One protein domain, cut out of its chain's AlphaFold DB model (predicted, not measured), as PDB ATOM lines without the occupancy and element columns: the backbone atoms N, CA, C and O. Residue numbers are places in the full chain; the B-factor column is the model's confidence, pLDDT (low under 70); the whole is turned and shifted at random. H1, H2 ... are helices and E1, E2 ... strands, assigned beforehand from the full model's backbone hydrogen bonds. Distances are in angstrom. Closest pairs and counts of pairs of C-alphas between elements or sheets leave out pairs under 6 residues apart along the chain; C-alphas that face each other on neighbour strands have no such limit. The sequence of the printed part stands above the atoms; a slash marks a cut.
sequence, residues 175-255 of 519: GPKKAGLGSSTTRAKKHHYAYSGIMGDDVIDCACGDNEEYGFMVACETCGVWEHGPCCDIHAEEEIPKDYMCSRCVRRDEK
ATOM      1  N   GLY A 175     -16.857 -22.665 -63.868       45.41
ATOM      2  CA  GLY A 175     -17.088 -21.488 -63.037       45.41
ATOM      3  C   GLY A 175     -17.893 -20.336 -63.658       45.41
ATOM      4  O   GLY A 175     -18.061 -20.217 -64.874       45.41
ATOM      5  N   PRO A 176     -18.411 -19.433 -62.806       42.25
ATOM      6  CA  PRO A 176     -19.011 -18.190 -63.258       42.25
ATOM      7  C   PRO A 176     -17.930 -17.241 -63.788       42.25
ATOM      8  O   PRO A 176     -17.125 -16.702 -63.023       42.25
ATOM      9  N   LYS A 177     -17.980 -16.928 -65.085       48.56
ATOM     10  CA  LYS A 177     -17.558 -15.591 -65.516       48.56
ATOM     11  C   LYS A 177     -18.484 -14.584 -64.829       48.56
ATOM     12  O   LYS A 177     -19.675 -14.851 -64.659       48.56
ATOM     13  N   LYS A 178     -17.919 -13.487 -64.320       47.69
ATOM     14  CA  LYS A 178     -18.670 -12.529 -63.498       47.69
ATOM     15  C   LYS A 178     -19.846 -11.965 -64.297       47.69
ATOM     16  O   LYS A 178     -19.721 -11.731 -65.491       47.69
ATOM     17  N   ALA A 179     -20.965 -11.701 -63.624       47.09
ATOM     18  CA  ALA A 179     -21.968 -10.808 -64.191       47.09
ATOM     19  C   ALA A 179     -21.355  -9.403 -64.277       47.09
ATOM     20  O   ALA A 179     -20.939  -8.846 -63.255       47.09
ATOM     21  N   GLY A 180     -21.260  -8.862 -65.488       45.28
ATOM     22  CA  GLY A 180     -20.628  -7.571 -65.730       45.28
ATOM     23  C   GLY A 180     -21.473  -6.427 -65.214       45.28
ATOM     24  O   GLY A 180     -22.624  -6.295 -65.615       45.28
ATOM     25  N   LEU A 181     -20.868  -5.619 -64.336       47.50
ATOM     26  CA  LEU A 181     -21.267  -4.300 -63.808       47.50
ATOM     27  C   LEU A 181     -22.719  -4.052 -63.330       47.50
ATOM     28  O   LEU A 181     -22.957  -3.031 -62.689       47.50
ATOM     29  N   GLY A 182     -23.665  -4.963 -63.538       44.81
ATOM     30  CA  GLY A 182     -25.009  -4.927 -62.975       44.81
ATOM     31  C   GLY A 182     -25.082  -5.751 -61.691       44.81
ATOM     32  O   GLY A 182     -24.695  -6.920 -61.665       44.81
ATOM     33  N   SER A 183     -25.622  -5.169 -60.619       47.38
ATOM     34  CA  SER A 183     -25.882  -5.852 -59.345       47.38
ATOM     35  C   SER A 183     -27.083  -6.804 -59.451       47.38
ATOM     36  O   SER A 183     -28.119  -6.596 -58.816       47.38
ATOM     37  N   SER A 184     -26.972  -7.825 -60.299       52.38
ATOM     38  CA  SER A 184     -28.065  -8.746 -60.593       52.38
ATOM     39  C   SER A 184     -28.145  -9.891 -59.589       52.38
ATOM     40  O   SER A 184     -27.192 -10.639 -59.370       52.38
ATOM     41  N   THR A 185     -29.323 -10.041 -58.991       52.31
ATOM     42  CA  THR A 185     -29.637 -11.062 -57.986       52.31
ATOM     43  C   THR A 185     -30.342 -12.289 -58.573       52.31
ATOM     44  O   THR A 185     -30.638 -13.232 -57.835       52.31
ATOM     45  N   THR A 186     -30.609 -12.322 -59.885       57.44
ATOM     46  CA  THR A 186     -31.361 -13.403 -60.540       57.44
ATOM     47  C   THR A 186     -30.455 -14.380 -61.285       57.44
ATOM     48  O   THR A 186     -29.571 -13.999 -62.053       57.44
ATOM     49  N   ARG A 187     -30.695 -15.680 -61.073       60.09
ATOM     50  CA  ARG A 187     -29.951 -16.759 -61.737       60.09
ATOM     51  C   ARG A 187     -30.284 -16.772 -63.231       60.09
ATOM     52  O   ARG A 187     -31.463 -16.732 -63.587       60.09
ATOM     53  N   ALA A 188     -29.259 -16.859 -64.077       62.16
ATOM     54  CA  ALA A 188     -29.426 -16.991 -65.519       62.16
ATOM     55  C   ALA A 188     -30.244 -18.245 -65.858       62.16
ATOM     56  O   ALA A 188     -30.214 -19.255 -65.147       62.16
ATOM     57  N   LYS A 189     -30.997 -18.177 -66.953       63.97
ATOM     58  CA  LYS A 189     -31.907 -19.238 -67.391       63.97
ATOM     59  C   LYS A 189     -31.283 -20.133 -68.461       63.97
ATOM     60  O   LYS A 189     -31.814 -21.220 -68.691       63.97
ATOM     61  N   LYS A 190     -30.180 -19.718 -69.096       61.16
ATOM     62  CA  LYS A 190     -29.476 -20.503 -70.126       61.16
ATOM     63  C   LYS A 190     -28.115 -21.061 -69.709       61.16
ATOM     64  O   LYS A 190     -27.602 -21.914 -70.423       61.16
ATOM     65  N   HIS A 191     -27.560 -20.663 -68.562       53.81
ATOM     66  CA  HIS A 191     -26.269 -21.165 -68.076       53.81
ATOM     67  C   HIS A 191     -26.274 -21.419 -66.559       53.81
ATOM     68  O   HIS A 191     -26.827 -20.637 -65.790       53.81
ATOM     69  N   HIS A 192     -25.640 -22.513 -66.117       47.59
ATOM     70  CA  HIS A 192     -25.788 -23.069 -64.761       47.59
ATOM     71  C   HIS A 192     -25.294 -22.141 -63.644       47.59
ATOM     72  O   HIS A 192     -25.951 -22.036 -62.603       47.59
ATOM     73  N   TYR A 193     -24.142 -21.502 -63.863       46.00
ATOM     74  CA  TYR A 193     -23.447 -20.666 -62.874       46.00
ATOM     75  C   TYR A 193     -23.582 -19.168 -63.139       46.00
ATOM     76  O   TYR A 193     -23.117 -18.365 -62.337       46.00
ATOM     77  N   ALA A 194     -24.182 -18.773 -64.263       52.34
ATOM     78  CA  ALA A 194     -24.293 -17.360 -64.590       52.34
ATOM     79  C   ALA A 194     -25.444 -16.706 -63.812       52.34
ATOM     80  O   ALA A 194     -26.468 -17.328 -63.513       52.34
ATOM     81  N   TYR A 195     -25.291 -15.416 -63.536       61.41
ATOM     82  CA  TYR A 195     -26.392 -14.526 -63.178       61.41
ATOM     83  C   TYR A 195     -26.763 -13.736 -64.427       61.41
ATOM     84  O   TYR A 195     -25.870 -13.348 -65.180       61.41
ATOM     85  N   SER A 196     -28.053 -13.541 -64.697       64.75
ATOM     86  CA  SER A 196     -28.478 -12.755 -65.862       64.75
ATOM     87  C   SER A 196     -28.024 -11.308 -65.689       64.75
ATOM     88  O   SER A 196     -28.273 -10.733 -64.631       64.75
ATOM     89  N   GLY A 197     -27.391 -10.705 -66.691       66.81
ATOM     90  CA  GLY A 197     -27.102  -9.271 -66.678       66.81
ATOM     91  C   GLY A 197     -28.418  -8.495 -66.725       66.81
ATOM     92  O   GLY A 197     -29.326  -8.885 -67.456       66.81
ATOM     93  N   ILE A 198     -28.552  -7.440 -65.924       74.94
ATOM     94  CA  ILE A 198     -29.722  -6.550 -65.952       74.94
ATOM     95  C   ILE A 198     -29.199  -5.146 -66.226       74.94
ATOM     96  O   ILE A 198     -28.464  -4.599 -65.401       74.94
ATOM     97  N   MET A 199     -29.585  -4.583 -67.369       71.75
ATOM     98  CA  MET A 199     -29.223  -3.236 -67.805       71.75
ATOM     99  C   MET A 199     -30.509  -2.433 -68.020       71.75
ATOM    100  O   MET A 199     -31.113  -2.448 -69.090       71.75
ATOM    101  N   GLY A 200     -30.975  -1.761 -66.965       78.19
ATOM    102  CA  GLY A 200     -32.296  -1.123 -66.965       78.19
ATOM    103  C   GLY A 200     -33.414  -2.168 -67.030       78.19
ATOM    104  O   GLY A 200     -33.492  -3.029 -66.156       78.19
ATOM    105  N   ASP A 201     -34.256  -2.085 -68.062       78.31
ATOM    106  CA  ASP A 201     -35.331  -3.052 -68.330       78.31
ATOM    107  C   ASP A 201     -34.854  -4.273 -69.149       78.31
ATOM    108  O   ASP A 201     -35.576  -5.266 -69.260       78.31
ATOM    109  N   ASP A 202     -33.655  -4.210 -69.739       83.06
ATOM    110  CA  ASP A 202     -33.120  -5.239 -70.631       83.06
ATOM    111  C   ASP A 202     -32.354  -6.330 -69.857       83.06
ATOM    112  O   ASP A 202     -31.570  -6.057 -68.942       83.06
ATOM    113  N   VAL A 203     -32.582  -7.595 -70.234       84.75
ATOM    114  CA  VAL A 203     -32.016  -8.778 -69.561       84.75
ATOM    115  C   VAL A 203     -31.089  -9.543 -70.501       84.75
ATOM    116  O   VAL A 203     -31.526 -10.063 -71.527       84.75
ATOM    117  N   ILE A 204     -29.822  -9.677 -70.116       84.56
ATOM    118  CA  ILE A 204     -28.808 -10.465 -70.821       84.56
ATOM    119  C   ILE A 204     -28.758 -11.866 -70.200       84.56
ATOM    120  O   ILE A 204     -28.495 -12.032 -69.007       84.56
ATOM    121  N   ASP A 205     -29.031 -12.883 -71.013       79.44
ATOM    122  CA  ASP A 205     -29.045 -14.296 -70.618       79.44
ATOM    123  C   ASP A 205     -28.547 -15.116 -71.809       79.44
ATOM    124  O   ASP A 205     -29.344 -15.679 -72.556       79.44
ATOM    125  N   CYS A 206     -27.236 -15.127 -72.047       81.12
ATOM    126  CA  CYS A 206     -26.620 -15.828 -73.164       81.12
ATOM    127  C   CYS A 206     -26.221 -17.266 -72.792       81.12
ATOM    128  O   CYS A 206     -25.817 -17.567 -71.665       81.12
ATOM    129  N   ALA A 207     -26.305 -18.178 -73.764       73.31
ATOM    130  CA  ALA A 207     -25.931 -19.582 -73.592       73.31
ATOM    131  C   ALA A 207     -24.437 -19.794 -73.259       73.31
ATOM    132  O   ALA A 207     -24.085 -20.820 -72.680       73.31
ATOM    133  N   CYS A 208     -23.566 -18.828 -73.570       71.44
ATOM    134  CA  CYS A 208     -22.142 -18.865 -73.228       71.44
ATOM    135  C   CYS A 208     -21.851 -18.638 -71.729       71.44
ATOM    136  O   CYS A 208     -20.703 -18.779 -71.306       71.44
ATOM    137  N   GLY A 209     -22.860 -18.253 -70.935       66.38
ATOM    138  CA  GLY A 209     -22.717 -17.942 -69.510       66.38
ATOM    139  C   GLY A 209     -22.031 -16.615 -69.199       66.38
ATOM    140  O   GLY A 209     -21.944 -16.231 -68.034       66.38
ATOM    141  N   ASP A 210     -21.570 -15.921 -70.231       73.25
ATOM    142  CA  ASP A 210     -21.095 -14.554 -70.175       73.25
ATOM    143  C   ASP A 210     -22.300 -13.635 -70.415       73.25
ATOM    144  O   ASP A 210     -22.948 -13.714 -71.456       73.25
ATOM    145  N   ASN A 211     -22.659 -12.825 -69.419       78.00
ATOM    146  CA  ASN A 211     -23.814 -11.926 -69.490       78.00
ATOM    147  C   ASN A 211     -23.393 -10.453 -69.403       78.00
ATOM    148  O   ASN A 211     -24.166  -9.605 -68.951       78.00
ATOM    149  N   GLU A 212     -22.156 -10.156 -69.805       78.31
ATOM    150  CA  GLU A 212     -21.692  -8.791 -70.032       78.31
ATOM    151  C   GLU A 212     -22.201  -8.258 -71.387       78.31
ATOM    152  O   GLU A 212     -22.307  -8.993 -72.374       78.31
ATOM    153  N   GLU A 213     -22.509  -6.961 -71.443       81.94
ATOM    154  CA  GLU A 213     -22.889  -6.271 -72.679       81.94
ATOM    155  C   GLU A 213     -21.628  -5.957 -73.501       81.94
ATOM    156  O   GLU A 213     -20.877  -5.034 -73.179       81.94
ATOM    157  N   TYR A 214     -21.362  -6.734 -74.554       79.69
ATOM    158  CA  TYR A 214     -20.252  -6.464 -75.470       79.69
ATOM    159  C   TYR A 214     -20.502  -6.961 -76.893       79.69
ATOM    160  O   TYR A 214     -21.194  -7.951 -77.138       79.69
ATOM    161  N   GLY A 215     -19.833  -6.300 -77.840       84.94
ATOM    162  CA  GLY A 215     -19.835  -6.685 -79.246       84.94
ATOM    163  C   GLY A 215     -21.215  -6.569 -79.894       84.94
ATOM    164  O   GLY A 215     -21.986  -5.659 -79.601       84.94
ATOM    165  N   PHE A 216     -21.498  -7.483 -80.817       89.12
ATOM    166  CA  PHE A 216     -22.779  -7.571 -81.503       89.12
ATOM    167  C   PHE A 216     -23.744  -8.456 -80.704       89.12
ATOM    168  O   PHE A 216     -23.420  -9.602 -80.377       89.12
ATOM    169  N   MET A 217     -24.928  -7.927 -80.394       90.38
ATOM    170  CA  MET A 217     -25.952  -8.595 -79.591       90.38
ATOM    171  C   MET A 217     -27.303  -8.587 -80.304       90.38
ATOM    172  O   MET A 217     -27.621  -7.658 -81.045       90.38
ATOM    173  N   VAL A 218     -28.100  -9.622 -80.054       92.50
ATOM    174  CA  VAL A 218     -29.418  -9.836 -80.654       92.50
ATOM    175  C   VAL A 218     -30.463 -10.058 -79.558       92.50
ATOM    176  O   VAL A 218     -30.220 -10.777 -78.585       92.50
ATOM    177  N   ALA A 219     -31.624  -9.416 -79.699       92.75
ATOM    178  CA  ALA A 219     -32.738  -9.504 -78.760       92.75
ATOM    179  C   ALA A 219     -33.791 -10.510 -79.250       92.75
ATOM    180  O   ALA A 219     -34.171 -10.501 -80.417       92.75
ATOM    181  N   CYS A 220     -34.286 -11.364 -78.354       92.38
ATOM    182  CA  CYS A 220     -35.334 -12.342 -78.648       92.38
ATOM    183  C   CYS A 220     -36.718 -11.691 -78.777       92.38
ATOM    184  O   CYS A 220     -37.240 -11.178 -77.785       92.38
ATOM    185  N   GLU A 221     -37.376 -11.823 -79.929       92.44
ATOM    186  CA  GLU A 221     -38.728 -11.279 -80.155       92.44
ATOM    187  C   GLU A 221     -39.784 -11.925 -79.228       92.44
ATOM    188  O   GLU A 221     -40.742 -11.279 -78.809       92.44
ATOM    189  N   THR A 222     -39.595 -13.189 -78.822       87.12
ATOM    190  CA  THR A 222     -40.544 -13.912 -77.951       87.12
ATOM    191  C   THR A 222     -40.457 -13.522 -76.471       87.12
ATOM    192  O   THR A 222     -41.437 -13.667 -75.741       87.12
ATOM    193  N   CYS A 223     -39.275 -13.145 -75.966       85.56
ATOM    194  CA  CYS A 223     -39.080 -12.956 -74.519       85.56
ATOM    195  C   CYS A 223     -38.110 -11.842 -74.108       85.56
ATOM    196  O   CYS A 223     -37.736 -11.793 -72.938       85.56
ATOM    197  N   GLY A 224     -37.681 -10.985 -75.036       87.56
ATOM    198  CA  GLY A 224     -36.894  -9.775 -74.773       87.56
ATOM    199  C   GLY A 224     -35.460  -9.987 -74.278       87.56
ATOM    200  O   GLY A 224     -34.740  -9.013 -74.101       87.56
ATOM    201  N   VAL A 225     -35.025 -11.230 -74.049       89.19
ATOM    202  CA  VAL A 225     -33.659 -11.502 -73.575       89.19
ATOM    203  C   VAL A 225     -32.636 -11.291 -74.684       89.19
ATOM    204  O   VAL A 225     -32.872 -11.678 -75.832       89.19
ATOM    205  N   TRP A 226     -31.485 -10.752 -74.307       91.38
ATOM    206  CA  TRP A 226     -30.352 -10.505 -75.188       91.38
ATOM    207  C   TRP A 226     -29.341 -11.660 -75.140       91.38
ATOM    208  O   TRP A 226     -29.044 -12.207 -74.073       91.38
ATOM    209  N   GLU A 227     -28.808 -12.022 -76.306       88.31
ATOM    210  CA  GLU A 227     -27.697 -12.965 -76.500       88.31
ATOM    211  C   GLU A 227     -26.609 -12.301 -77.364       88.31
ATOM    212  O   GLU A 227     -26.911 -11.433 -78.184       88.31
ATOM    213  N   HIS A 228     -25.338 -12.697 -77.224       89.44
ATOM    214  CA  HIS A 228     -24.309 -12.288 -78.188       89.44
ATOM    215  C   HIS A 228     -24.586 -12.958 -79.537       89.44
ATOM    216  O   HIS A 228     -24.674 -14.184 -79.597       89.44
ATOM    217  N   GLY A 229     -24.641 -12.188 -80.626       88.06
ATOM    218  CA  GLY A 229     -24.847 -12.728 -81.975       88.06
ATOM    219  C   GLY A 229     -23.840 -13.828 -82.349       88.06
ATOM    220  O   GLY A 229     -24.272 -14.891 -82.797       88.06
ATOM    221  N   PRO A 230     -22.527 -13.680 -82.063       86.12
ATOM    222  CA  PRO A 230     -21.544 -14.739 -82.308       86.12
ATOM    223  C   PRO A 230     -21.758 -16.028 -81.499       86.12
ATOM    224  O   PRO A 230     -21.221 -17.060 -81.875       86.12
ATOM    225  N   CYS A 231     -22.525 -15.997 -80.402       82.75
ATOM    226  CA  CYS A 231     -22.929 -17.204 -79.663       82.75
ATOM    227  C   CYS A 231     -24.195 -17.861 -80.246       82.75
ATOM    228  O   CYS A 231     -24.675 -18.863 -79.718       82.75
ATOM    229  N   CYS A 232     -24.759 -17.271 -81.297       83.75
ATOM    230  CA  CYS A 232     -25.947 -17.714 -82.019       83.75
ATOM    231  C   CYS A 232     -25.662 -17.906 -83.520       83.75
ATOM    232  O   CYS A 232     -26.608 -18.002 -84.296       83.75
ATOM    233  N   ASP A 233     -24.381 -17.925 -83.911       86.44
ATOM    234  CA  ASP A 233     -23.891 -17.969 -85.296       86.44
ATOM    235  C   ASP A 233     -24.431 -16.832 -86.197       86.44
ATOM    236  O   ASP A 233     -24.610 -17.007 -87.400       86.44
ATOM    237  N   ILE A 234     -24.668 -15.646 -85.615       87.19
ATOM    238  CA  ILE A 234     -25.051 -14.412 -86.325       87.19
ATOM    239  C   ILE A 234     -23.915 -13.390 -86.188       87.19
ATOM    240  O   ILE A 234     -23.574 -12.964 -85.080       87.19
ATOM    241  N   HIS A 235     -23.323 -12.971 -87.303       88.25
ATOM    242  CA  HIS A 235     -22.161 -12.082 -87.328       88.25
ATOM    243  C   HIS A 235     -22.458 -10.681 -87.886       88.25
ATOM    244  O   HIS A 235     -21.671  -9.768 -87.630       88.25
ATOM    245  N   ALA A 236     -23.580 -10.491 -88.587       87.06
ATOM    246  CA  ALA A 236     -24.005  -9.205 -89.154       87.06
ATOM    247  C   ALA A 236     -25.497  -8.885 -88.895       87.06
ATOM    248  O   ALA A 236     -26.290  -9.781 -88.606       87.06
ATOM    249  N   GLU A 237     -25.907  -7.613 -89.017       85.25
ATOM    250  CA  GLU A 237     -27.319  -7.206 -88.828       85.25
ATOM    251  C   GLU A 237     -28.223  -7.805 -89.922       85.25
ATOM    252  O   GLU A 237     -29.366  -8.179 -89.663       85.25
ATOM    253  N   GLU A 238     -27.691  -7.966 -91.134       86.56
ATOM    254  CA  GLU A 238     -28.371  -8.556 -92.289       86.56
ATOM    255  C   GLU A 238     -28.644 -10.061 -92.133       86.56
ATOM    256  O   GLU A 238     -29.521 -10.601 -92.810       86.56
ATOM    257  N   GLU A 239     -27.909 -10.736 -91.245       85.25
ATOM    258  CA  GLU A 239     -28.069 -12.160 -90.936       85.25
ATOM    259  C   GLU A 239     -29.136 -12.411 -89.856       85.25
ATOM    260  O   GLU A 239     -29.553 -13.555 -89.672       85.25
ATOM    261  N   ILE A 240     -29.615 -11.370 -89.156       87.25
ATOM    262  CA  ILE A 240     -30.636 -11.508 -88.107       87.25
ATOM    263  C   ILE A 240     -31.975 -11.956 -88.731       87.25
ATOM    264  O   ILE A 240     -32.562 -11.224 -89.536       87.25
ATOM    265  N   PRO A 241     -32.537 -13.116 -88.330       87.69
ATOM    266  CA  PRO A 241     -33.881 -13.514 -88.735       87.69
ATOM    267  C   PRO A 241     -34.933 -12.524 -88.218       87.69
ATOM    268  O   PRO A 241     -34.867 -12.084 -87.074       87.69
ATOM    269  N   LYS A 242     -35.954 -12.220 -89.032       83.75
ATOM    270  CA  LYS A 242     -37.027 -11.271 -88.660       83.75
ATOM    271  C   LYS A 242     -37.756 -11.639 -87.366       83.75
ATOM    272  O   LYS A 242     -38.148 -10.744 -86.633       83.75
ATOM    273  N   ASP A 243     -37.909 -12.936 -87.122       87.75
ATOM    274  CA  ASP A 243     -38.581 -13.504 -85.956       87.75
ATOM    275  C   ASP A 243     -37.545 -14.246 -85.093       87.75
ATOM    276  O   ASP A 243     -37.645 -15.452 -84.863       87.75
ATOM    277  N   TYR A 244     -36.469 -13.555 -84.695       89.69
ATOM    278  CA  TYR A 244     -35.377 -14.183 -83.950       89.69
ATOM    279  C   TYR A 244     -35.848 -14.707 -82.584       89.69
ATOM    280  O   TYR A 244     -36.291 -13.957 -81.707       89.69
ATOM    281  N   MET A 245     -35.689 -16.017 -82.393       87.12
ATOM    282  CA  MET A 245     -35.992 -16.717 -81.152       87.12
ATOM    283  C   MET A 245     -34.700 -17.184 -80.492       87.12
ATOM    284  O   MET A 245     -33.925 -17.932 -81.085       87.12
ATOM    285  N   CYS A 246     -34.494 -16.793 -79.233       85.50
ATOM    286  CA  CYS A 246     -33.338 -17.247 -78.469       85.50
ATOM    287  C   CYS A 246     -33.328 -18.768 -78.300       85.50
ATOM    288  O   CYS A 246     -34.371 -19.432 -78.303       85.50
ATOM    289  N   SER A 247     -32.149 -19.312 -78.001       76.25
ATOM    290  CA  SER A 247     -31.940 -20.759 -77.836       76.25
ATOM    291  C   SER A 247     -32.824 -21.431 -76.756       76.25
ATOM    292  O   SER A 247     -32.978 -22.653 -76.745       76.25
ATOM    293  N   ARG A 248     -33.447 -20.655 -75.854       77.62
ATOM    294  CA  ARG A 248     -34.442 -21.119 -74.861       77.62
ATOM    295  C   ARG A 248     -35.892 -21.090 -75.372       77.62
ATOM    296  O   ARG A 248     -36.734 -21.820 -74.849       77.62
ATOM    297  N   CYS A 249     -36.223 -20.217 -76.318       77.31
ATOM    298  CA  CYS A 249     -37.546 -20.195 -76.948       77.31
ATOM    299  C   CYS A 249     -37.662 -21.329 -77.965       77.31
ATOM    300  O   CYS A 249     -38.556 -22.150 -77.817       77.31
ATOM    301  N   VAL A 250     -36.653 -21.501 -78.829       74.88
ATOM    302  CA  VAL A 250     -36.559 -22.649 -79.752       74.88
ATOM    303  C   VAL A 250     -36.732 -23.985 -79.009       74.88
ATOM    304  O   VAL A 250     -37.617 -24.772 -79.332       74.88
ATOM    305  N   ARG A 251     -35.995 -24.202 -77.906       66.25
ATOM    306  CA  ARG A 251     -36.148 -25.403 -77.055       66.25
ATOM    307  C   ARG A 251     -37.544 -25.578 -76.441       66.25
ATOM    308  O   ARG A 251     -37.913 -26.709 -76.130       66.25
ATOM    309  N   ARG A 252     -38.289 -24.492 -76.195       66.94
ATOM    310  CA  ARG A 252     -39.660 -24.543 -75.651       66.94
ATOM    311  C   ARG A 252     -40.667 -25.016 -76.694       66.94
ATOM    312  O   ARG A 252     -41.592 -25.732 -76.324       66.94
ATOM    313  N   ASP A 253     -40.451 -24.661 -77.954       63.53
ATOM    314  CA  ASP A 253     -41.315 -25.058 -79.065       63.53
ATOM    315  C   ASP A 253     -41.007 -26.494 -79.538       63.53
ATOM    316  O   ASP A 253     -41.907 -27.222 -79.955       63.53
ATOM    317  N   GLU A 254     -39.754 -26.945 -79.407       57.28
ATOM    318  CA  GLU A 254     -39.316 -28.294 -79.802       57.28
ATOM    319  C   GLU A 254     -39.600 -29.400 -78.764       57.28
ATOM    320  O   GLU A 254     -39.862 -30.547 -79.139       57.28
ATOM    321  N   LYS A 255     -39.527 -29.107 -77.454       55.25
ATOM    322  CA  LYS A 255     -39.629 -30.125 -76.388       55.25
ATOM    323  C   LYS A 255     -41.018 -30.163 -75.738       55.25
ATOM    324  O   LYS A 255     -41.335 -29.362 -74.859       55.25
TER     325      LYS A 255
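This is residues 175 to 255 of the 519 residues of the protein "PHD Zn-finger protein" of Ostreococcus tauri (UniProt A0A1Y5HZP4). There is little regular structure: amid loops, hairpins E1-E2 and E3-E4 join as one small mixed sheet, E1 E2 E4 E3, with helix H1 off it. Of 81 printed residues, 21 are in named elements, in chain order E1, E2, E3, E4, H1; the class is mixed. The whole is compact, radius of gyration of the C-alphas 12.1 A, spans 32 by 30 by 24 A.

E1, residues 197 to 199, is antiparallel to E2, residues 202 to 204, N 197 and O 204 at 2.9 A. E2 is parallel to E4, residues 225 to 228, N 226 and O 203 at 2.9 A. E4 is antiparallel to E3, residues 217 to 219, N 218 and O 227 at 2.9 A. H1, residues 247 to 254, has 3 of 4 O i to N i+4 pairs within hydrogen-bond range.

E1 begins at C-alpha 197, (-27.102, -9.271, -66.678). H1, 10.7 A long, ends at C-alpha 254, (-39.316, -28.294, -79.802).

Links E2 to E3 and E4 to H1 are long. Residues 175 to 197, 209 and 251 to 255 have pLDDT under 70.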